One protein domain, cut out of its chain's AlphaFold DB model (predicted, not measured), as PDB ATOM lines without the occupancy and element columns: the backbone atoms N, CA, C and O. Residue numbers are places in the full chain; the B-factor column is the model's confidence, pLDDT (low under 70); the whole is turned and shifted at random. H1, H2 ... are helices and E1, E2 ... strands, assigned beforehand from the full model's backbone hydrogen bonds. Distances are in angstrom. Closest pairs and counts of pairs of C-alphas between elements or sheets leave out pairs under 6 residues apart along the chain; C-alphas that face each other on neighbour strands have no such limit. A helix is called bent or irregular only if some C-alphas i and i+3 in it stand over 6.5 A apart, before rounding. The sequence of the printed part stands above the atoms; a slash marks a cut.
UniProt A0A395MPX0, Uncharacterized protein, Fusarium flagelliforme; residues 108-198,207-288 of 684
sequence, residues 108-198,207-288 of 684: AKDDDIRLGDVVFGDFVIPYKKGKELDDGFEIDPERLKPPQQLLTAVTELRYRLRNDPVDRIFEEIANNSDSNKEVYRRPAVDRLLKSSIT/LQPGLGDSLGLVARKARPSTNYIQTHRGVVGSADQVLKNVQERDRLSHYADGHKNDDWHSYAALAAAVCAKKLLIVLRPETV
ATOM      1  N   ALA A 108      16.258  39.353  35.227       75.38
ATOM      2  CA  ALA A 108      16.502  40.700  35.757       75.38
ATOM      3  C   ALA A 108      15.791  40.995  37.103       75.38
ATOM      4  O   ALA A 108      16.047  42.026  37.720       75.38
ATOM      5  N   LYS A 109      14.897  40.104  37.552       75.56
ATOM      6  CA  LYS A 109      14.167  40.150  38.832       75.56
ATOM      7  C   LYS A 109      14.541  38.980  39.760       75.56
ATOM      8  O   LYS A 109      13.868  38.762  40.760       75.56
ATOM      9  N   ASP A 110      15.592  38.232  39.408       78.38
ATOM     10  CA  ASP A 110      16.015  36.956  40.011       78.38
ATOM     11  C   ASP A 110      14.970  35.815  39.934       78.38
ATOM     12  O   ASP A 110      15.046  34.833  40.669       78.38
ATOM     13  N   ASP A 111      14.006  35.927  39.010       82.00
ATOM     14  CA  ASP A 111      12.938  34.945  38.766       82.00
ATOM     15  C   ASP A 111      13.354  33.953  37.658       82.00
ATOM     16  O   ASP A 111      12.879  33.984  36.521       82.00
ATOM     17  N   ASP A 112      14.353  33.122  37.966       87.00
ATOM     18  CA  ASP A 112      14.928  32.116  37.062       87.00
ATOM     19  C   ASP A 112      14.101  30.821  37.048       87.00
ATOM     20  O   ASP A 112      14.481  29.815  37.652       87.00
ATOM     21  N   ILE A 113      12.956  30.863  36.361       88.31
ATOM     22  CA  ILE A 113      12.096  29.706  36.069       88.31
ATOM     23  C   ILE A 113      12.807  28.722  35.121       88.31
ATOM     24  O   ILE A 113      13.289  29.104  34.052       88.31
ATOM     25  N   ARG A 114      12.831  27.439  35.497       88.25
ATOM     26  CA  ARG A 114      13.540  26.348  34.805       88.25
ATOM     27  C   ARG A 114      12.656  25.147  34.473       88.25
ATOM     28  O   ARG A 114      11.539  25.020  34.974       88.25
ATOM     29  N   LEU A 115      13.169  24.245  33.635       87.38
ATOM     30  CA  LEU A 115      12.459  23.030  33.228       87.38
ATOM     31  C   LEU A 115      12.184  22.131  34.445       87.38
ATOM     32  O   LEU A 115      13.107  21.614  35.078       87.38
ATOM     33  N   GLY A 116      10.900  21.938  34.757       87.94
ATOM     34  CA  GLY A 116      10.446  21.171  35.920       87.94
ATOM     35  C   GLY A 116      10.182  21.980  37.194       87.94
ATOM     36  O   GLY A 116       9.786  21.386  38.193       87.94
ATOM     37  N   ASP A 117      10.351  23.304  37.175       91.50
ATOM     38  CA  ASP A 117       9.811  24.170  38.230       91.50
ATOM     39  C   ASP A 117       8.277  24.232  38.185       91.50
ATOM     40  O   ASP A 117       7.649  23.944  37.165       91.50
ATOM     41  N   VAL A 118       7.667  24.683  39.286       94.25
ATOM     42  CA  VAL A 118       6.210  24.838  39.392       94.25
ATOM     43  C   VAL A 118       5.839  26.269  39.773       94.25
ATOM     44  O   VAL A 118       6.316  26.806  40.772       94.25
ATOM     45  N   VAL A 119       4.940  26.881  38.998       93.75
ATOM     46  CA  VAL A 119       4.402  28.223  39.261       93.75
ATOM     47  C   VAL A 119       3.027  28.110  39.917       93.75
ATOM     48  O   VAL A 119       2.084  27.603  39.313       93.75
ATOM     49  N   PHE A 120       2.871  28.641  41.131       94.31
ATOM     50  CA  PHE A 120       1.544  28.862  41.709       94.31
ATOM     51  C   PHE A 120       0.953  30.170  41.161       94.31
ATOM     52  O   PHE A 120       1.446  31.260  41.463       94.31
ATOM     53  N   GLY A 121      -0.098  30.069  40.344       92.00
ATOM     54  CA  GLY A 121      -0.741  31.228  39.721       92.00
ATOM     55  C   GLY A 121      -1.514  32.100  40.715       92.00
ATOM     56  O   GLY A 121      -2.488  31.644  41.309       92.00
ATOM     57  N   ASP A 122      -1.124  33.369  40.853       88.06
ATOM     58  CA  ASP A 122      -1.883  34.393  41.594       88.06
ATOM     59  C   ASP A 122      -3.073  34.931  40.787       88.06
ATOM     60  O   ASP A 122      -4.093  35.338  41.350       88.06
ATOM     61  N   PHE A 123      -2.932  34.966  39.463       88.19
ATOM     62  CA  PHE A 123      -3.990  35.288  38.514       88.19
ATOM     63  C   PHE A 123      -3.630  34.804  37.106       88.19
ATOM     64  O   PHE A 123      -2.454  34.729  36.737       88.19
ATOM     65  N   VAL A 124      -4.661  34.509  36.317       89.62
ATOM     66  CA  VAL A 124      -4.547  34.163  34.897       89.62
ATOM     67  C   VAL A 124      -4.818  35.406  34.047       89.62
ATOM     68  O   VAL A 124      -5.766  36.147  34.327       89.62
ATOM     69  N   ILE A 125      -4.005  35.619  33.009       88.19
ATOM     70  CA  ILE A 125      -4.231  36.630  31.965       88.19
ATOM     71  C   ILE A 125      -4.420  35.921  30.615       88.19
ATOM     72  O   ILE A 125      -3.499  35.232  30.161       88.19
ATOM     73  N   PRO A 126      -5.574  36.086  29.943       88.75
ATOM     74  CA  PRO A 126      -5.770  35.599  28.583       88.75
ATOM     75  C   PRO A 126      -5.038  36.521  27.590       88.75
ATOM     76  O   PRO A 126      -5.627  37.431  27.019       88.75
ATOM     77  N   TYR A 127      -3.734  36.324  27.388       86.31
ATOM     78  CA  TYR A 127      -2.846  37.301  26.726       86.31
ATOM     79  C   TYR A 127      -3.051  37.471  25.206       86.31
ATOM     80  O   TYR A 127      -2.399  38.314  24.591       86.31
ATOM     81  N   LYS A 128      -3.956  36.695  24.595       86.94
ATOM     82  CA  LYS A 128      -4.468  36.907  23.225       86.94
ATOM     83  C   LYS A 128      -5.942  37.367  23.190       86.94
ATOM     84  O   LYS A 128      -6.542  37.416  22.124       86.94
ATOM     85  N   LYS A 129      -6.522  37.754  24.337       87.12
ATOM     86  CA  LYS A 129      -7.769  38.535  24.452       87.12
ATOM     87  C   LYS A 129      -7.390  40.013  24.581       87.12
ATOM     88  O   LYS A 129      -6.518  40.351  25.379       87.12
ATOM     89  N   GLY A 130      -8.009  40.889  23.795       88.19
ATOM     90  CA  GLY A 130      -7.572  42.280  23.690       88.19
ATOM     91  C   GLY A 130      -8.149  42.998  22.473       88.19
ATOM     92  O   GLY A 130      -9.183  42.585  21.945       88.19
ATOM     93  N   LYS A 131      -7.477  44.066  22.039       86.75
ATOM     94  CA  LYS A 131      -7.802  44.852  20.842       86.75
ATOM     95  C   LYS A 131      -6.561  44.969  19.963       86.75
ATOM     96  O   LYS A 131      -5.484  45.220  20.488       86.75
ATOM     97  N   GLU A 132      -6.722  44.864  18.650       92.31
ATOM     98  CA  GLU A 132      -5.702  45.346  17.715       92.31
ATOM     99  C   GLU A 132      -5.899  46.857  17.522       92.31
ATOM    100  O   GLU A 132      -7.032  47.305  17.315       92.31
ATOM    101  N   LEU A 133      -4.819  47.629  17.630       89.88
ATOM    102  CA  LEU A 133      -4.767  49.075  17.405       89.88
ATOM    103  C   LEU A 133      -3.763  49.382  16.282       89.88
ATOM    104  O   LEU A 133      -2.999  48.507  15.875       89.88
ATOM    105  N   ASP A 134      -3.723  50.628  15.806       91.12
ATOM    106  CA  ASP A 134      -2.762  51.056  14.773       91.12
ATOM    107  C   ASP A 134      -1.293  50.958  15.254       91.12
ATOM    108  O   ASP A 134      -0.380  50.812  14.442       91.12
ATOM    109  N   ASP A 135      -1.064  50.991  16.573       88.56
ATOM    110  CA  ASP A 135       0.211  50.751  17.267       88.56
ATOM    111  C   ASP A 135       0.352  49.318  17.844       88.56
ATOM    112  O   ASP A 135       1.324  49.006  18.541       88.56
ATOM    113  N   GLY A 136      -0.574  48.414  17.497       84.88
ATOM    114  CA  GLY A 136      -0.530  46.975  17.777       84.88
ATOM    115  C   GLY A 136      -1.456  46.492  18.903       84.88
ATOM    116  O   GLY A 136      -2.373  47.182  19.345       84.88
ATOM    117  N   PHE A 137      -1.237  45.258  19.362       85.19
ATOM    118  CA  PHE A 137      -2.178  44.575  20.254       85.19
ATOM    119  C   PHE A 137      -2.142  45.074  21.713       85.19
ATOM    120  O   PHE A 137      -1.141  44.895  22.420       85.19
ATOM    121  N   GLU A 138      -3.266  45.609  22.193       85.50
ATOM    122  CA  GLU A 138      -3.553  45.938  23.594       85.50
ATOM    123  C   GLU A 138      -4.241  44.745  24.281       85.50
ATOM    124  O   GLU A 138      -5.379  44.400  23.955       85.50
ATOM    125  N   ILE A 139      -3.578  44.120  25.259       86.19
ATOM    126  CA  ILE A 139      -4.136  42.995  26.030       86.19
ATOM    127  C   ILE A 139      -5.262  43.488  26.952       86.19
ATOM    128  O   ILE A 139      -5.130  44.519  27.611       86.19
ATOM    129  N   ASP A 140      -6.351  42.723  27.045       84.75
ATOM    130  CA  ASP A 140      -7.445  42.982  27.986       84.75
ATOM    131  C   ASP A 140      -6.921  42.985  29.445       84.75
ATOM    132  O   ASP A 140      -6.324  41.996  29.881       84.75
ATOM    133  N   PRO A 141      -7.121  44.066  30.227       76.12
ATOM    134  CA  PRO A 141      -6.615  44.165  31.596       76.12
ATOM    135  C   PRO A 141      -7.333  43.256  32.612       76.12
ATOM    136  O   PRO A 141      -6.956  43.267  33.791       76.12
ATOM    137  N   GLU A 142      -8.350  42.488  32.205       82.56
ATOM    138  CA  GLU A 142      -9.015  41.477  33.032       82.56
ATOM    139  C   GLU A 142      -8.030  40.432  33.601       82.56
ATOM    140  O   GLU A 142      -7.203  39.849  32.898       82.56
ATOM    141  N   ARG A 143      -8.125  40.175  34.914       83.75
ATOM    142  CA  ARG A 143      -7.260  39.234  35.647       83.75
ATOM    143  C   ARG A 143      -8.109  38.267  36.454       83.75
ATOM    144  O   ARG A 143      -8.678  38.649  37.479       83.75
ATOM    145  N   LEU A 144      -8.161  37.014  36.015       87.12
ATOM    146  CA  LEU A 144      -8.937  35.964  36.671       87.12
ATOM    147  C   LEU A 144      -8.178  35.484  37.916       87.12
ATOM    148  O   LEU A 144      -7.067  34.970  37.799       87.12
ATOM    149  N   LYS A 145      -8.749  35.674  39.110       88.75
ATOM    150  CA  LYS A 145      -8.099  35.368  40.398       88.75
ATOM    151  C   LYS A 145      -8.651  34.079  41.023       88.75
ATOM    152  O   LYS A 145      -9.871  33.924  41.064       88.75
ATOM    153  N   PRO A 146      -7.803  33.187  41.572       90.81
ATOM    154  CA  PRO A 146      -8.260  32.068  42.392       90.81
ATOM    155  C   PRO A 146      -8.972  32.532  43.679       90.81
ATOM    156  O   PRO A 146      -8.694  33.631  44.173       90.81
ATOM    157  N   PRO A 147      -9.828  31.687  44.289       90.62
ATOM    158  CA  PRO A 147     -10.383  31.933  45.617       90.62
ATOM    159  C   PRO A 147      -9.301  32.241  46.662       90.62
ATOM    160  O   PRO A 147      -8.267  31.571  46.721       90.62
ATOM    161  N   GLN A 148      -9.568  33.217  47.536       92.12
ATOM    162  CA  GLN A 148      -8.624  33.690  48.559       92.12
ATOM    163  C   GLN A 148      -8.063  32.550  49.425       92.12
ATOM    164  O   GLN A 148      -6.885  32.565  49.768       92.12
ATOM    165  N   GLN A 149      -8.875  31.532  49.724       94.44
ATOM    166  CA  GLN A 149      -8.486  30.349  50.493       94.44
ATOM    167  C   GLN A 149      -7.321  29.582  49.843       94.44
ATOM    168  O   GLN A 149      -6.437  29.106  50.555       94.44
ATOM    169  N   LEU A 150      -7.279  29.501  48.506       94.38
ATOM    170  CA  LEU A 150      -6.171  28.877  47.778       94.38
ATOM    171  C   LEU A 150      -4.915  29.753  47.838       94.38
ATOM    172  O   LEU A 150      -3.833  29.244  48.108       94.38
ATOM    173  N   LEU A 151      -5.055  31.074  47.677       94.31
ATOM    174  CA  LEU A 151      -3.935  32.022  47.773       94.31
ATOM    175  C   LEU A 151      -3.313  32.042  49.185       94.31
ATOM    176  O   LEU A 151      -2.091  32.135  49.332       94.31
ATOM    177  N   THR A 152      -4.129  31.891  50.232       95.38
ATOM    178  CA  THR A 152      -3.666  31.690  51.613       95.38
ATOM    179  C   THR A 152      -2.928  30.357  51.763       95.38
ATOM    180  O   THR A 152      -1.809  30.345  52.271       95.38
ATOM    181  N   ALA A 153      -3.488  29.249  51.262       95.75
ATOM    182  CA  ALA A 153      -2.851  27.933  51.346       95.75
ATOM    183  C   ALA A 153      -1.536  27.838  50.549       95.75
ATOM    184  O   ALA A 153      -0.581  27.238  51.033       95.75
ATOM    185  N   VAL A 154      -1.431  28.490  49.385       95.38
ATOM    186  CA  VAL A 154      -0.171  28.651  48.633       95.38
ATOM    187  C   VAL A 154       0.865  29.427  49.452       95.38
ATOM    188  O   VAL A 154       2.048  29.090  49.439       95.38
ATOM    189  N   THR A 155       0.439  30.446  50.203       94.44
ATOM    190  CA  THR A 155       1.338  31.233  51.064       94.44
ATOM    191  C   THR A 155       1.894  30.383  52.212       94.44
ATOM    192  O   THR A 155       3.100  30.402  52.453       94.44
ATOM    193  N   GLU A 156       1.051  29.579  52.869       95.25
ATOM    194  CA  GLU A 156       1.490  28.624  53.898       95.25
ATOM    195  C   GLU A 156       2.370  27.506  53.309       95.25
ATOM    196  O   GLU A 156       3.412  27.165  53.873       95.25
ATOM    197  N   LEU A 157       2.003  26.970  52.141       95.00
ATOM    198  CA  LEU A 157       2.769  25.945  51.437       95.00
ATOM    199  C   LEU A 157       4.195  26.420  51.128       95.00
ATOM    200  O   LEU A 157       5.145  25.725  51.475       95.00
ATOM    201  N   ARG A 158       4.370  27.621  50.560       92.12
ATOM    202  CA  ARG A 158       5.703  28.181  50.257       92.12
ATOM    203  C   ARG A 158       6.565  28.432  51.501       92.12
ATOM    204  O   ARG A 158       7.783  28.528  51.369       92.12
ATOM    205  N   TYR A 159       5.977  28.524  52.696       93.06
ATOM    206  CA  TYR A 159       6.742  28.489  53.946       93.06
ATOM    207  C   TYR A 159       7.168  27.057  54.297       93.06
ATOM    208  O   TYR A 159       8.350  26.817  54.531       93.06
ATOM    209  N   ARG A 160       6.239  26.089  54.264       93.00
ATOM    210  CA  ARG A 160       6.532  24.674  54.563       93.00
ATOM    211  C   ARG A 160       7.591  24.074  53.627       93.00
ATOM    212  O   ARG A 160       8.495  23.396  54.107       93.00
ATOM    213  N   LEU A 161       7.538  24.383  52.328       90.69
ATOM    214  CA  LEU A 161       8.484  23.885  51.315       90.69
ATOM    215  C   LEU A 161       9.947  24.320  51.531       90.69
ATOM    216  O   LEU A 161      10.834  23.754  50.905       90.69
ATOM    217  N   ARG A 162      10.222  25.280  52.429       86.69
ATOM    218  CA  ARG A 162      11.596  25.626  52.843       86.69
ATOM    219  C   ARG A 162      12.255  24.534  53.692       86.69
ATOM    220  O   ARG A 162      13.474  24.424  53.682       86.69
ATOM    221  N   ASN A 163      11.443  23.761  54.416       87.56
ATOM    222  CA  ASN A 163      11.880  22.752  55.387       87.56
ATOM    223  C   ASN A 163      11.456  21.325  54.987       87.56
ATOM    224  O   ASN A 163      12.074  20.358  55.413       87.56
ATOM    225  N   ASP A 164      10.400  21.198  54.177       88.62
ATOM    226  CA  ASP A 164       9.876  19.943  53.622       88.62
ATOM    227  C   ASP A 164       9.697  20.087  52.089       88.62
ATOM    228  O   ASP A 164       8.572  20.311  51.616       88.62
ATOM    229  N   PRO A 165      10.793  20.013  51.302       87.81
ATOM    230  CA  PRO A 165      10.775  20.152  49.842       87.81
ATOM    231  C   PRO A 165       9.873  19.128  49.140       87.81
ATOM    232  O   PRO A 165       9.427  18.137  49.727       87.81
ATOM    233  N   VAL A 166       9.581  19.354  47.858       90.56
ATOM    234  CA  VAL A 166       8.776  18.406  47.063       90.56
ATOM    235  C   VAL A 166       9.574  17.183  46.617       90.56
ATOM    236  O   VAL A 166       8.987  16.118  46.441       90.56
ATOM    237  N   ASP A 167      10.895  17.332  46.525       88.81
ATOM    238  CA  ASP A 167      11.873  16.371  46.020       88.81
ATOM    239  C   ASP A 167      11.689  14.978  46.635       88.81
ATOM    240  O   ASP A 167      11.599  14.010  45.897       88.81
ATOM    241  N   ARG A 168      11.479  14.866  47.956       88.88
ATOM    242  CA  ARG A 168      11.238  13.567  48.614       88.88
ATOM    243  C   ARG A 168      10.025  12.815  48.047       88.88
ATOM    244  O   ARG A 168      10.120  11.621  47.795       88.88
ATOM    245  N   ILE A 169       8.879  13.484  47.892       91.81
ATOM    246  CA  ILE A 169       7.651  12.836  47.386       91.81
ATOM    247  C   ILE A 169       7.776  12.587  45.877       91.81
ATOM    248  O   ILE A 169       7.277  11.585  45.371       91.81
ATOM    249  N   PHE A 170       8.473  13.475  45.166       94.19
ATOM    250  CA  PHE A 170       8.812  13.276  43.763       94.19
ATOM    251  C   PHE A 170       9.672  12.019  43.571       94.19
ATOM    252  O   PHE A 170       9.332  11.169  42.758       94.19
ATOM    253  N   GLU A 171      10.755  11.875  44.336       91.81
ATOM    254  CA  GLU A 171      11.672  10.734  44.281       91.81
ATOM    255  C   GLU A 171      10.998   9.431  44.716       91.81
ATOM    256  O   GLU A 171      11.250   8.402  44.097       91.81
ATOM    257  N   GLU A 172      10.115   9.463  45.716       93.00
ATOM    258  CA  GLU A 172       9.288   8.317  46.117       93.00
ATOM    259  C   GLU A 172       8.452   7.811  44.925       93.00
ATOM    260  O   GLU A 172       8.555   6.650  44.532       93.00
ATOM    261  N   ILE A 173       7.711   8.704  44.260       93.94
ATOM    262  CA  ILE A 173       6.832   8.348  43.133       93.94
ATOM    263  C   ILE A 173       7.614   8.003  41.856       93.94
ATOM    264  O   ILE A 173       7.234   7.084  41.126       93.94
ATOM    265  N   ALA A 174       8.726   8.690  41.595       93.12
ATOM    266  CA  ALA A 174       9.604   8.395  40.469       93.12
ATOM    267  C   ALA A 174      10.316   7.043  40.638       93.12
ATOM    268  O   ALA A 174      10.496   6.334  39.655       93.12
ATOM    269  N   ASN A 175      10.679   6.635  41.860       93.25
ATOM    270  CA  ASN A 175      11.365   5.361  42.097       93.25
ATOM    271  C   ASN A 175      10.435   4.153  42.311       93.25
ATOM    272  O   ASN A 175      10.935   3.026  42.294       93.25
ATOM    273  N   ASN A 176       9.117   4.354  42.450       91.81
ATOM    274  CA  ASN A 176       8.122   3.289  42.668       91.81
ATOM    275  C   ASN A 176       8.126   2.170  41.605       91.81
ATOM    276  O   ASN A 176       7.696   1.053  41.891       91.81
ATOM    277  N   SER A 177       8.599   2.438  40.385       91.06
ATOM    278  CA  SER A 177       8.851   1.411  39.368       91.06
ATOM    279  C   SER A 177       9.996   1.837  38.447       91.06
ATOM    280  O   SER A 177      10.265   3.028  38.304       91.06
ATOM    281  N   ASP A 178      10.659   0.895  37.773       88.81
ATOM    282  CA  ASP A 178      11.696   1.248  36.790       88.81
ATOM    283  C   ASP A 178      11.116   1.984  35.568       88.81
ATOM    284  O   ASP A 178      11.779   2.847  34.996       88.81
ATOM    285  N   SER A 179       9.836   1.750  35.241       89.12
ATOM    286  CA  SER A 179       9.103   2.561  34.262       89.12
ATOM    287  C   SER A 179       8.931   4.006  34.738       89.12
ATOM    288  O   SER A 179       9.080   4.926  33.939       89.12
ATOM    289  N   ASN A 180       8.658   4.235  36.026       90.44
ATOM    290  CA  ASN A 180       8.537   5.581  36.591       90.44
ATOM    291  C   ASN A 180       9.900   6.298  36.605       90.44
ATOM    292  O   ASN A 180       9.950   7.490  36.306       90.44
ATOM    293  N   LYS A 181      11.008   5.583  36.857       89.88
ATOM    294  CA  LYS A 181      12.376   6.147  36.813       89.88
ATOM    295  C   LYS A 181      12.766   6.605  35.409       89.88
ATOM    296  O   LYS A 181      13.443   7.620  35.262       89.88
ATOM    297  N   GLU A 182      12.345   5.856  34.392       88.12
ATOM    298  CA  GLU A 182      12.549   6.196  32.983       88.12
ATOM    299  C   GLU A 182      11.647   7.370  32.563       88.12
ATOM    300  O   GLU A 182      12.136   8.396  32.090       88.12
ATOM    301  N   VAL A 183      10.333   7.251  32.797       91.44
ATOM    302  CA  VAL A 183       9.316   8.227  32.370       91.44
ATOM    303  C   VAL A 183       9.476   9.571  33.074       91.44
ATOM    304  O   VAL A 183       9.354  10.604  32.421       91.44
ATOM    305  N   TYR A 184       9.764   9.585  34.376       91.00
ATOM    306  CA  TYR A 184       9.953  10.804  35.165       91.00
ATOM    307  C   TYR A 184      11.435  11.180  35.328       91.00
ATOM    308  O   TYR A 184      11.790  11.896  36.268       91.00
ATOM    309  N   ARG A 185      12.319  10.742  34.416       86.88
ATOM    310  CA  ARG A 185      13.721  11.183  34.406       86.88
ATOM    311  C   ARG A 185      13.802  12.707  34.250       86.88
ATOM    312  O   ARG A 185      13.183  13.302  33.371       86.88
ATOM    313  N   ARG A 186      14.636  13.340  35.076       81.75
ATOM    314  CA  ARG A 186      14.956  14.767  34.965       81.75
ATOM    315  C   ARG A 186      15.789  15.066  33.704       81.75
ATOM    316  O   ARG A 186      16.726  14.315  33.428       81.75
ATOM    317  N   PRO A 187      15.544  16.180  32.988       75.56
ATOM    318  CA  PRO A 187      16.407  16.623  31.893       75.56
ATOM    319  C   PRO A 187      17.865  16.777  32.327       75.56
ATOM    320  O   PRO A 187      18.154  17.413  33.341       75.56
ATOM    321  N   ALA A 188      18.790  16.237  31.531       70.00
ATOM    322  CA  ALA A 188      20.226  16.337  31.799       70.00
ATOM    323  C   ALA A 188      20.788  17.751  31.558       70.00
ATOM    324  O   ALA A 188      21.804  18.117  32.145       70.00
ATOM    325  N   VAL A 189      20.141  18.550  30.700       71.75
ATOM    326  CA  VAL A 189      20.546  19.925  30.377       71.75
ATOM    327  C   VAL A 189      19.310  20.814  30.256       71.75
ATOM    328  O   VAL A 189      18.390  20.503  29.506       71.75
ATOM    329  N   ASP A 190      19.325  21.947  30.951       77.44
ATOM    330  CA  ASP A 190      18.386  23.055  30.764       77.44
ATOM    331  C   ASP A 190      19.111  24.142  29.945       77.44
ATOM    332  O   ASP A 190      20.141  24.667  30.381       77.44
ATOM    333  N   ARG A 191      18.621  24.441  28.734       78.44
ATOM    334  CA  ARG A 191      19.201  25.427  27.797       78.44
ATOM    335  C   ARG A 191      18.320  26.677  27.728       78.44
ATOM    336  O   ARG A 191      17.120  26.602  27.968       78.44
ATOM    337  N   LEU A 192      18.940  27.827  27.459       79.94
ATOM    338  CA  LEU A 192      18.267  29.125  27.463       79.94
ATOM    339  C   LEU A 192      18.972  30.108  26.506       79.94
ATOM    340  O   LEU A 192      19.901  30.812  26.898       79.94
ATOM    341  N   LEU A 193      18.568  30.112  25.236       76.88
ATOM    342  CA  LEU A 193      19.214  30.803  24.105       76.88
ATOM    343  C   LEU A 193      18.733  32.253  23.932       76.88
ATOM    344  O   LEU A 193      17.530  32.505  24.030       76.88
ATOM    345  N   LYS A 194      19.661  33.202  23.694       76.56
ATOM    346  CA  LYS A 194      19.391  34.656  23.538       76.56
ATOM    347  C   LYS A 194      18.258  34.945  22.556       76.56
ATOM    348  O   LYS A 194      18.253  34.429  21.450       76.56
ATOM    349  N   SER A 195      17.364  35.871  22.899       74.56
ATOM    350  CA  SER A 195      16.218  36.255  22.057       74.56
ATOM    351  C   SER A 195      16.555  37.027  20.779       74.56
ATOM    352  O   SER A 195      15.681  37.236  19.939       74.56
ATOM    353  N   SER A 196      17.822  37.393  20.583       71.69
ATOM    354  CA  SER A 196      18.359  37.802  19.281       71.69
ATOM    355  C   SER A 196      18.528  36.631  18.302       71.69
ATOM    356  O   SER A 196      18.738  36.862  17.117       71.69
ATOM    357  N   ILE A 197      18.486  35.386  18.785       72.44
ATOM    358  CA  ILE A 197      18.631  34.180  17.974       72.44
ATOM    359  C   ILE A 197      17.257  33.819  17.417       72.44
ATOM    360  O   ILE A 197      16.322  33.497  18.150       72.44
ATOM    361  N   THR A 198      17.142  33.882  16.097       67.38
ATOM    362  CA  THR A 198      16.029  33.306  15.348       67.38
ATOM    363  C   THR A 198      16.435  31.931  14.836       67.38
ATOM    364  O   THR A 198      17.590  31.686  14.489       67.38
ATOM    365  N   LEU A 207      20.110  22.395  18.492       65.81
ATOM    366  CA  LEU A 207      19.702  21.024  18.806       65.81
ATOM    367  C   LEU A 207      20.902  20.066  18.857       65.81
ATOM    368  O   LEU A 207      20.784  18.964  19.392       65.81
ATOM    369  N   GLN A 208      22.073  20.475  18.358       66.06
ATOM    370  CA  GLN A 208      23.263  19.633  18.372       66.06
ATOM    371  C   GLN A 208      23.867  19.546  19.796       66.06
ATOM    372  O   GLN A 208      23.837  20.513  20.577       66.06
ATOM    373  N   PRO A 209      24.416  18.383  20.194       59.62
ATOM    374  CA  PRO A 209      25.250  18.268  21.389       59.62
ATOM    375  C   PRO A 209      26.562  19.061  21.244       59.62
ATOM    376  O   PRO A 209      27.139  19.124  20.166       59.62
ATOM    377  N   GLY A 210      27.056  19.651  22.336       59.06
ATOM    378  CA  GLY A 210      28.377  20.302  22.393       59.06
ATOM    379  C   GLY A 210      28.461  21.761  21.913       59.06
ATOM    380  O   GLY A 210      29.321  22.489  22.387       59.06
ATOM    381  N   LEU A 211      27.544  22.236  21.066       57.44
ATOM    382  CA  LEU A 211      27.560  23.603  20.502       57.44
ATOM    383  C   LEU A 211      27.019  24.719  21.429       57.44
ATOM    384  O   LEU A 211      26.832  25.854  20.994       57.44
ATOM    385  N   GLY A 212      26.755  24.423  22.706       53.00
ATOM    386  CA  GLY A 212      26.032  25.320  23.619       53.00
ATOM    387  C   GLY A 212      26.677  26.699  23.805       53.00
ATOM    388  O   GLY A 212      26.002  27.716  23.645       53.00
ATOM    389  N   ASP A 213      27.973  26.742  24.110       53.22
ATOM    390  CA  ASP A 213      28.659  27.993  24.469       53.22
ATOM    391  C   ASP A 213      28.844  28.935  23.264       53.22
ATOM    392  O   ASP A 213      28.815  30.157  23.415       53.22
ATOM    393  N   SER A 214      28.945  28.374  22.054       57.34
ATOM    394  CA  SER A 214      29.002  29.114  20.785       57.34
ATOM    395  C   SER A 214      27.685  29.825  20.462       57.34
ATOM    396  O   SER A 214      27.674  30.897  19.860       57.34
ATOM    397  N   LEU A 215      26.558  29.228  20.861       62.31
ATOM    398  CA  LEU A 215      25.213  29.597  20.416       62.31
ATOM    399  C   LEU A 215      24.511  30.585  21.347       62.31
ATOM    400  O   LEU A 215      23.293  30.569  21.487       62.31
ATOM    401  N   GLY A 216      25.272  31.469  21.992       71.12
ATOM    402  CA  GLY A 216      24.703  32.591  22.733       71.12
ATOM    403  C   GLY A 216      23.722  32.178  23.833       71.12
ATOM    404  O   GLY A 216      22.716  32.860  24.027       71.12
ATOM    405  N   LEU A 217      24.008  31.096  24.565       78.50
ATOM    406  CA  LEU A 217      23.315  30.788  25.816       78.50
ATOM    407  C   LEU A 217      23.368  31.982  26.786       78.50
ATOM    408  O   LEU A 217      24.326  32.763  26.815       78.50
ATOM    409  N   VAL A 218      22.333  32.112  27.614       80.75
ATOM    410  CA  VAL A 218      22.331  33.025  28.758       80.75
ATOM    411  C   VAL A 218      22.917  32.319  29.973       80.75
ATOM    412  O   VAL A 218      22.391  31.311  30.450       80.75
ATOM    413  N   ALA A 219      24.006  32.886  30.492       81.56
ATOM    414  CA  ALA A 219      24.609  32.456  31.742       81.56
ATOM    415  C   ALA A 219      23.607  32.622  32.896       81.56
ATOM    416  O   ALA A 219      23.079  33.709  33.131       81.56
ATOM    417  N   ARG A 220      23.363  31.534  33.629       84.88
ATOM    418  CA  ARG A 220      22.509  31.500  34.823       84.88
ATOM    419  C   ARG A 220      23.325  31.057  36.032       84.88
ATOM    420  O   ARG A 220      24.278  30.293  35.894       84.88
ATOM    421  N   LYS A 221      22.917  31.497  37.226       83.75
ATOM    422  CA  LYS A 221      23.503  31.054  38.503       83.75
ATOM    423  C   LYS A 221      23.459  29.522  38.599       83.75
ATOM    424  O   LYS A 221      22.469  28.904  38.198       83.75
ATOM    425  N   ALA A 222      24.487  28.893  39.162       82.69
ATOM    426  CA  ALA A 222      24.389  27.480  39.527       82.69
ATOM    427  C   ALA A 222      23.274  27.300  40.577       82.69
ATOM    428  O   ALA A 222      23.164  28.097  41.509       82.69
ATOM    429  N   ARG A 223      22.438  26.266  40.423       82.00
ATOM    430  CA  ARG A 223      21.506  25.835  41.477       82.00
ATOM    431  C   ARG A 223      22.200  24.801  42.376       82.00
ATOM    432  O   ARG A 223      23.068  24.085  41.875       82.00
ATOM    433  N   PRO A 224      21.829  24.703  43.666       72.25
ATOM    434  CA  PRO A 224      22.310  23.635  44.540       72.25
ATOM    435  C   PRO A 224      21.959  22.240  43.996       72.25
ATOM    436  O   PRO A 224      21.034  22.076  43.200       72.25
ATOM    437  N   SER A 225      22.690  21.227  44.467       66.94
ATOM    438  CA  SER A 225      22.486  19.804  44.154       66.94
ATOM    439  C   SER A 225      21.320  19.149  44.919       66.94
ATOM    440  O   SER A 225      21.194  17.926  44.945       66.94
ATOM    441  N   THR A 226      20.473  19.964  45.545       66.88
ATOM    442  CA  THR A 226      19.282  19.598  46.321       66.88
ATOM    443  C   THR A 226      18.206  20.664  46.100       66.88
ATOM    444  O   THR A 226      18.525  21.793  45.722       66.88
ATOM    445  N   ASN A 227      16.932  20.332  46.337       70.81
ATOM    446  CA  ASN A 227      15.783  21.218  46.091       70.81
ATOM    447  C   ASN A 227      15.730  21.673  44.619       70.81
ATOM    448  O   ASN A 227      15.758  22.865  44.292       70.81
ATOM    449  N   TYR A 228      15.733  20.688  43.721       77.69
ATOM    450  CA  TYR A 228      15.879  20.878  42.282       77.69
ATOM    451  C   TYR A 228      14.633  21.471  41.622       77.69
ATOM    452  O   TYR A 228      14.775  22.260  40.682       77.69
ATOM    453  N   ILE A 229      13.449  21.108  42.125       88.00
ATOM    454  CA  ILE A 229      12.155  21.673  41.731       88.00
ATOM    455  C   ILE A 229      11.933  22.939  42.559       88.00
ATOM    456  O   ILE A 229      11.666  22.867  43.761       88.00
ATOM    457  N   GLN A 230      12.025  24.112  41.933       89.25
ATOM    458  CA  GLN A 230      11.744  25.376  42.614       89.25
ATOM    459  C   GLN A 230      10.278  25.787  42.438       89.25
ATOM    460  O   GLN A 230       9.637  25.481  41.430       89.25
ATOM    461  N   THR A 231       9.728  26.458  43.460       91.50
ATOM    462  CA  THR A 231       8.316  26.870  43.482       91.50
ATOM    463  C   THR A 231       8.142  28.385  43.457       91.50
ATOM    464  O   THR A 231       8.365  29.120  44.434       91.50
ATOM    465  N   HIS A 232       7.675  28.844  42.305       90.94
ATOM    466  CA  HIS A 232       7.456  30.247  41.986       90.94
ATOM    467  C   HIS A 232       6.012  30.649  42.279       90.94
ATOM    468  O   HIS A 232       5.148  29.817  42.574       90.94
ATOM    469  N   ARG A 233       5.738  31.951  42.236       89.00
ATOM    470  CA  ARG A 233       4.399  32.510  42.435       89.00
ATOM    471  C   ARG A 233       4.256  33.744  41.557       89.00
ATOM    472  O   ARG A 233       5.044  34.670  41.715       89.00
ATOM    473  N   GLY A 234       3.278  33.757  40.658       86.44
ATOM    474  CA  GLY A 234       3.189  34.819  39.659       86.44
ATOM    475  C   GLY A 234       2.002  34.709  38.711       86.44
ATOM    476  O   GLY A 234       0.956  34.153  39.049       86.44
ATOM    477  N   VAL A 235       2.165  35.290  37.525       86.12
ATOM    478  CA  VAL A 235       1.142  35.346  36.472       86.12
ATOM    479  C   VAL A 235       1.139  34.045  35.675       86.12
ATOM    480  O   VAL A 235       2.203  33.540  35.330       86.12
ATOM    481  N   VAL A 236      -0.042  33.540  35.317       90.00
ATOM    482  CA  VAL A 236      -0.177  32.468  34.317       90.00
ATOM    483  C   VAL A 236      -0.790  33.044  33.043       90.00
ATOM    484  O   VAL A 236      -1.872  33.630  33.073       90.00
ATOM    485  N   GLY A 237      -0.100  32.894  31.913       88.25
ATOM    486  CA  GLY A 237      -0.634  33.257  30.600       88.25
ATOM    487  C   GLY A 237      -1.542  32.159  30.039       88.25
ATOM    488  O   GLY A 237      -1.197  30.984  30.108       88.25
ATOM    489  N   SER A 238      -2.682  32.530  29.451       88.69
ATOM    490  CA  SER A 238      -3.597  31.609  28.762       88.69
ATOM    491  C   SER A 238      -3.858  32.039  27.313       88.69
ATOM    492  O   SER A 238      -4.135  33.210  27.051       88.69
ATOM    493  N   ALA A 239      -3.763  31.093  26.373       85.50
ATOM    494  CA  ALA A 239      -4.143  31.239  24.966       85.50
ATOM    495  C   ALA A 239      -4.299  29.854  24.305       85.50
ATOM    496  O   ALA A 239      -3.747  28.869  24.793       85.50
ATOM    497  N   ASP A 240      -4.968  29.793  23.150       82.75
ATOM    498  CA  ASP A 240      -5.040  28.598  22.284       82.75
ATOM    499  C   ASP A 240      -3.770  28.358  21.436       82.75
ATOM    500  O   ASP A 240      -3.717  27.430  20.632       82.75
ATOM    501  N   GLN A 241      -2.740  29.198  21.583       77.38
ATOM    502  CA  GLN A 241      -1.506  29.147  20.797       77.38
ATOM    503  C   GLN A 241      -0.309  28.757  21.669       77.38
ATOM    504  O   GLN A 241      -0.078  29.345  22.725       77.38
ATOM    505  N   VAL A 242       0.500  27.803  21.193       76.62
ATOM    506  CA  VAL A 242       1.788  27.466  21.816       76.62
ATOM    507  C   VAL A 242       2.790  28.577  21.504       76.62
ATOM    508  O   VAL A 242       3.203  28.757  20.357       76.62
ATOM    509  N   LEU A 243       3.187  29.324  22.533       78.25
ATOM    510  CA  LEU A 243       4.091  30.467  22.430       78.25
ATOM    511  C   LEU A 243       5.539  30.019  22.155       78.25
ATOM    512  O   LEU A 243       6.334  29.862  23.074       78.25
ATOM    513  N   LYS A 244       5.869  29.815  20.873       75.75
ATOM    514  CA  LYS A 244       7.242  29.558  20.392       75.75
ATOM    515  C   LYS A 244       8.003  30.820  19.968       75.75
ATOM    516  O   LYS A 244       9.224  30.789  19.864       75.75
ATOM    517  N   ASN A 245       7.300  31.911  19.650       77.00
ATOM    518  CA  ASN A 245       7.950  33.138  19.187       77.00
ATOM    519  C   ASN A 245       8.691  33.792  20.359       77.00
ATOM    520  O   ASN A 245       8.075  34.298  21.298       77.00
ATOM    521  N   VAL A 246      10.016  33.770  20.265       75.06
ATOM    522  CA  VAL A 246      10.950  34.194  21.305       75.06
ATOM    523  C   VAL A 246      10.793  35.690  21.607       75.06
ATOM    524  O   VAL A 246      10.779  36.093  22.764       75.06
ATOM    525  N   GLN A 247      10.583  36.533  20.600       74.94
ATOM    526  CA  GLN A 247      10.486  37.985  20.764       74.94
ATOM    527  C   GLN A 247       9.136  38.413  21.376       74.94
ATOM    528  O   GLN A 247       9.115  39.187  22.331       74.94
ATOM    529  N   GLU A 248       8.016  37.842  20.924       77.19
ATOM    530  CA  GLU A 248       6.680  38.011  21.535       77.19
ATOM    531  C   GLU A 248       6.666  37.541  22.992       77.19
ATOM    532  O   GLU A 248       6.106  38.181  23.879       77.19
ATOM    533  N   ARG A 249       7.343  36.428  23.260       76.31
ATOM    534  CA  ARG A 249       7.561  35.900  24.601       76.31
ATOM    535  C   ARG A 249       8.372  36.875  25.469       76.31
ATOM    536  O   ARG A 249       8.105  36.988  26.666       76.31
ATOM    537  N   ASP A 250       9.331  37.610  24.891       71.88
ATOM    538  CA  ASP A 250      10.047  38.688  25.600       71.88
ATOM    539  C   ASP A 250       9.108  39.860  25.867       71.88
ATOM    540  O   ASP A 250       9.069  40.358  26.982       71.88
ATOM    541  N   ARG A 251       8.284  40.255  24.896       75.81
ATOM    542  CA  ARG A 251       7.265  41.301  25.067       75.81
ATOM    543  C   ARG A 251       6.233  40.960  26.157       75.81
ATOM    544  O   ARG A 251       5.763  41.866  26.837       75.81
ATOM    545  N   LEU A 252       5.901  39.679  26.344       75.38
ATOM    546  CA  LEU A 252       4.889  39.213  27.303       75.38
ATOM    547  C   LEU A 252       5.404  38.983  28.737       75.38
ATOM    548  O   LEU A 252       4.642  39.193  29.679       75.38
ATOM    549  N   SER A 253       6.654  38.534  28.916       67.12
ATOM    550  CA  SER A 253       7.205  38.164  30.242       67.12
ATOM    551  C   SER A 253       8.621  38.683  30.520       67.12
ATOM    552  O   SER A 253       9.034  38.786  31.676       67.12
ATOM    553  N   HIS A 254       9.359  39.017  29.463       48.75
ATOM    554  CA  HIS A 254      10.805  39.230  29.456       48.75
ATOM    555  C   HIS A 254      11.648  37.969  29.808       48.75
ATOM    556  O   HIS A 254      12.493  38.071  30.701       48.75
ATOM    557  N   TYR A 255      11.401  36.816  29.124       44.12
ATOM    558  CA  TYR A 255      12.384  35.796  28.609       44.12
ATOM    559  C   TYR A 255      11.949  34.273  28.625       44.12
ATOM    560  O   TYR A 255      11.072  33.929  29.400       44.12
ATOM    561  N   ALA A 256      12.468  33.382  27.721       38.88
ATOM    562  CA  ALA A 256      12.370  31.874  27.565       38.88
ATOM    563  C   ALA A 256      13.009  31.320  26.235       38.88
ATOM    564  O   ALA A 256      13.208  32.080  25.299       38.88
ATOM    565  N   ASP A 257      13.271  30.018  26.058       42.91
ATOM    566  CA  ASP A 257      13.853  29.466  24.798       42.91
ATOM    567  C   ASP A 257      12.873  29.410  23.585       42.91
ATOM    568  O   ASP A 257      11.666  29.599  23.745       42.91
ATOM    569  N   GLY A 258      13.390  29.165  22.372       44.91
ATOM    570  CA  GLY A 258      12.629  29.023  21.120       44.91
ATOM    571  C   GLY A 258      12.460  27.586  20.605       44.91
ATOM    572  O   GLY A 258      11.636  27.357  19.715       44.91
ATOM    573  N   HIS A 259      13.202  26.611  21.145       50.81
ATOM    574  CA  HIS A 259      13.113  25.206  20.718       50.81
ATOM    575  C   HIS A 259      12.182  24.340  21.558       50.81
ATOM    576  O   HIS A 259      12.053  24.490  22.772       50.81
ATOM    577  N   LYS A 260      11.544  23.373  20.889       54.81
ATOM    578  CA  LYS A 260      10.631  22.407  21.506       54.81
ATOM    579  C   LYS A 260      11.383  21.125  21.877       54.81
ATOM    580  O   LYS A 260      11.451  20.194  21.081       54.81
ATOM    581  N   ASN A 261      11.928  21.087  23.091       61.00
ATOM    582  CA  ASN A 261      12.234  19.834  23.791       61.00
ATOM    583  C   ASN A 261      10.959  19.363  24.528       61.00
ATOM    584  O   ASN A 261      10.256  20.201  25.091       61.00
ATOM    585  N   ASP A 262      10.678  18.053  24.539       73.69
ATOM    586  CA  ASP A 262       9.500  17.434  25.185       73.69
ATOM    587  C   ASP A 262       9.849  16.419  26.294       73.69
ATOM    588  O   ASP A 262       8.950  15.878  26.954       73.69
ATOM    589  N   ASP A 263      11.138  16.144  26.509       73.12
ATOM    590  CA  ASP A 263      11.639  15.129  27.447       73.12
ATOM    591  C   ASP A 263      11.270  15.511  28.886       73.12
ATOM    592  O   ASP A 263      10.828  14.691  29.691       73.12
ATOM    593  N   TRP A 264      11.363  16.809  29.180       76.38
ATOM    594  CA  TRP A 264      11.049  17.409  30.474       76.38
ATOM    595  C   TRP A 264       9.560  17.376  30.843       76.38
ATOM    596  O   TRP A 264       9.230  17.555  32.017       76.38
ATOM    597  N   HIS A 265       8.655  17.141  29.885       85.38
ATOM    598  CA  HIS A 265       7.206  17.218  30.109       85.38
ATOM    599  C   HIS A 265       6.718  16.256  31.197       85.38
ATOM    600  O   HIS A 265       5.893  16.634  32.024       85.38
ATOM    601  N   SER A 266       7.230  15.025  31.227       86.31
ATOM    602  CA  SER A 266       6.822  14.030  32.223       86.31
ATOM    603  C   SER A 266       7.323  14.413  33.624       86.31
ATOM    604  O   SER A 266       6.556  14.398  34.584       86.31
ATOM    605  N   TYR A 267       8.589  14.836  33.730       89.25
ATOM    606  CA  TYR A 267       9.185  15.348  34.969       89.25
ATOM    607  C   TYR A 267       8.401  16.555  35.515       89.25
ATOM    608  O   TYR A 267       8.033  16.578  36.686       89.25
ATOM    609  N   ALA A 268       8.067  17.532  34.664       90.00
ATOM    610  CA  ALA A 268       7.277  18.696  35.064       90.00
ATOM    611  C   ALA A 268       5.830  18.350  35.444       90.00
ATOM    612  O   ALA A 268       5.308  18.922  36.400       90.00
ATOM    613  N   ALA A 269       5.194  17.396  34.756       93.69
ATOM    614  CA  ALA A 269       3.865  16.915  35.119       93.69
ATOM    615  C   ALA A 269       3.846  16.321  36.537       93.69
ATOM    616  O   ALA A 269       2.998  16.705  37.345       93.69
ATOM    617  N   LEU A 270       4.813  15.459  36.882       96.44
ATOM    618  CA  LEU A 270       4.925  14.916  38.240       96.44
ATOM    619  C   LEU A 270       5.312  15.995  39.265       96.44
ATOM    620  O   LEU A 270       4.742  16.020  40.354       96.44
ATOM    621  N   ALA A 271       6.193  16.939  38.926       95.69
ATOM    622  CA  ALA A 271       6.529  18.061  39.804       95.69
ATOM    623  C   ALA A 271       5.287  18.912  40.139       95.69
ATOM    624  O   ALA A 271       5.017  19.195  41.311       95.69
ATOM    625  N   ALA A 272       4.481  19.256  39.129       97.00
ATOM    626  CA  ALA A 272       3.223  19.981  39.292       97.00
ATOM    627  C   ALA A 272       2.197  19.176  40.108       97.00
ATOM    628  O   ALA A 272       1.580  19.722  41.028       97.00
ATOM    629  N   ALA A 273       2.059  17.875  39.839       97.94
ATOM    630  CA  ALA A 273       1.156  16.990  40.568       97.94
ATOM    631  C   ALA A 273       1.556  16.829  42.049       97.94
ATOM    632  O   ALA A 273       0.699  16.905  42.930       97.94
ATOM    633  N   VAL A 274       2.851  16.703  42.365       97.12
ATOM    634  CA  VAL A 274       3.352  16.655  43.752       97.12
ATOM    635  C   VAL A 274       3.147  17.998  44.463       97.12
ATOM    636  O   VAL A 274       2.742  18.019  45.628       97.12
ATOM    637  N   CYS A 275       3.340  19.127  43.775       97.25
ATOM    638  CA  CYS A 275       3.001  20.453  44.299       97.25
ATOM    639  C   CYS A 275       1.499  20.598  44.601       97.25
ATOM    640  O   CYS A 275       1.136  21.113  45.660       97.25
ATOM    641  N   ALA A 276       0.624  20.096  43.726       97.69
ATOM    642  CA  ALA A 276      -0.816  20.055  43.965       97.69
ATOM    643  C   ALA A 276      -1.179  19.115  45.131       97.69
ATOM    644  O   ALA A 276      -1.956  19.510  46.003       97.69
ATOM    645  N   LYS A 277      -0.543  17.936  45.248       97.69
ATOM    646  CA  LYS A 277      -0.675  17.049  46.419       97.69
ATOM    647  C   LYS A 277      -0.291  17.787  47.704       97.69
ATOM    648  O   LYS A 277      -1.078  17.818  48.649       97.69
ATOM    649  N   LYS A 278       0.868  18.460  47.735       96.81
ATOM    650  CA  LYS A 278       1.326  19.269  48.883       96.81
ATOM    651  C   LYS A 278       0.375  20.440  49.201       96.81
ATOM    652  O   LYS A 278       0.175  20.737  50.378       96.81
ATOM    653  N   LEU A 279      -0.269  21.059  48.205       96.81
ATOM    654  CA  LEU A 279      -1.294  22.097  48.408       96.81
ATOM    655  C   LEU A 279      -2.573  21.539  49.053       96.81
ATOM    656  O   LEU A 279      -3.067  22.106  50.029       96.81
ATOM    657  N   LEU A 280      -3.074  20.397  48.576       97.06
ATOM    658  CA  LEU A 280      -4.207  19.697  49.195       97.06
ATOM    659  C   LEU A 280      -3.869  19.180  50.606       97.06
ATOM    660  O   LEU A 280      -4.728  19.163  51.481       97.06
ATOM    661  N   ILE A 281      -2.600  18.847  50.861       95.75
ATOM    662  CA  ILE A 281      -2.065  18.478  52.181       95.75
ATOM    663  C   ILE A 281      -2.044  19.662  53.176       95.75
ATOM    664  O   ILE A 281      -2.030  19.435  54.395       95.75
ATOM    665  N   VAL A 282      -2.038  20.911  52.688       95.62
ATOM    666  CA  VAL A 282      -2.147  22.149  53.490       95.62
ATOM    667  C   VAL A 282      -3.610  22.546  53.712       95.62
ATOM    668  O   VAL A 282      -3.989  22.875  54.837       95.62
ATOM    669  N   LEU A 283      -4.437  22.490  52.665       95.50
ATOM    670  CA  LEU A 283      -5.869  22.791  52.737       95.50
ATOM    671  C   LEU A 283      -6.600  21.808  53.662       95.50
ATOM    672  O   LEU A 283      -6.464  20.594  53.534       95.50
ATOM    673  N   ARG A 284      -7.434  22.321  54.571       95.00
ATOM    674  CA  ARG A 284      -8.286  21.483  55.434       95.00
ATOM    675  C   ARG A 284      -9.627  21.197  54.743       95.00
ATOM    676  O   ARG A 284     -10.169  22.121  54.129       95.00
ATOM    677  N   PRO A 285     -10.207  19.986  54.849       94.69
ATOM    678  CA  PRO A 285     -11.519  19.680  54.265       94.69
ATOM    679  C   PRO A 285     -12.633  20.642  54.713       94.69
ATOM    680  O   PRO A 285     -13.538  20.958  53.943       94.69
ATOM    681  N   GLU A 286     -12.539  21.181  55.930       93.88
ATOM    682  CA  GLU A 286     -13.446  22.193  56.489       93.88
ATOM    683  C   GLU A 286     -13.352  23.510  55.707       93.88
ATOM    684  O   GLU A 286     -14.372  24.104  55.359       93.88
ATOM    685  N   THR A 287     -12.129  23.940  55.376       94.38
ATOM    686  CA  THR A 287     -11.874  25.124  54.544       94.38
ATOM    687  C   THR A 287     -12.454  24.931  53.148       94.38
ATOM    688  O   THR A 287     -13.106  25.838  52.641       94.38
ATOM    689  N   VAL A 288     -12.290  23.742  52.555       94.75
ATOM    690  CA  VAL A 288     -12.847  23.408  51.234       94.75
ATOM    691  C   VAL A 288     -14.379  23.428  51.252       94.75
ATOM    692  O   VAL A 288     -14.982  24.069  50.395       94.75
TER     693      VAL A 288
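This is residues 108 to 198 and 207 to 288 of the 684 residues of an uncharacterized protein of Fusarium flagelliforme (UniProt A0A395MPX0). Two bent strands, E1 and E4, run side by side as a narrow ribbon near the middle, with helices H1 and H5 packed at the end where both strands begin. H2 and H3 lie beyond H5, the small hairpin of E2 and E3 lies at the far end from them, the short H6 lies near H1 at the end of the printed part, and H4 and long stretches with no named element, residues 184 to 198 and 207 to 230, are among the other parts. The printed part has 173 residues, with six named helices and four named strands in the order E1, E2, E3, H1, H2, H3, E4, H4, H5, H6. E1 and E4 are a parallel sheet, E2 and E3 an antiparallel one; the class is mixed, helices and strands, with under half of the residues in named elements. The whole is compact, with a radius of gyration of the C-alphas of 18.2 A and spans of 52 by 45 by 28 A.

E1, residues 118 to 126, begins with C-alpha 118 at (6.210, 24.838, 39.392), is 19.4 A long and bends by 85 degrees at residue 122. E2, residues 130 to 133, and E3, residues 136 to 139, follow. H1, residues 148 to 160, is 18.6 A long. H2 is residues 167 to 175, 11.7 A, and H3 residues 178 to 183. E4, residues 231 to 238, is 19.5 A long and bends by 71 degrees at residue 234. H4 is residues 246 to 253, 10.5 A. H5, residues 264 to 282, is the longest helix at 27.0 A, and H6, residues 285 to 288, ends with C-alpha 288 at (-12.847, 23.408, 51.234).

E1 and E4 are parallel neighbours at 25 degrees, with N 120 and O 232 within hydrogen-bond range at 2.9 A. The closest C-alphas of E1 and H5 are those of Val 118 and Ala 272, 5.7 A apart; those of E1 and H1 are Asp 122 and Leu 151, 6.9 A. H1, with residues 153 to 157 alone, touches H5, about perpendicular at 76 degrees, closest at C-alphas 153 and 282, 6.2 A. H2 touches H5, by residues 270 to 274 of H5 alone, at a steep tilt of 55 degrees, opposite ways; C-alphas 170 and 274 are closest, 6.4 A. H2 and H3 touch only at the corner, C-alphas 174 and 180 being closest at 4.9 A. H6 is close to H1 but not clearly touching, with C-alphas 149 and 287 closest at 7.4 A. H4 touches no helix. E2 and E3 form a hairpin, antiparallel at 159 degrees, with N 138 and O 131 at 2.8 A. In H1 to H5 every O i to N i+4 pair is within hydrogen-bond range; H6 is too short for one.

The two C-alphas farthest apart, those of Asp 134 and Ser 177, are 56.6 A apart. Residues 199 to 206 are not printed, and C-alphas 198 and 207 are 13.3 A apart across this cut, which lies in the link from H3 to E4. Of the links that are printed whole, none is long. The mean pLDDT of the printed part is 83.2; residue 198 and residues 207 to 215, 225 to 226 and 253 to 261 are under 70.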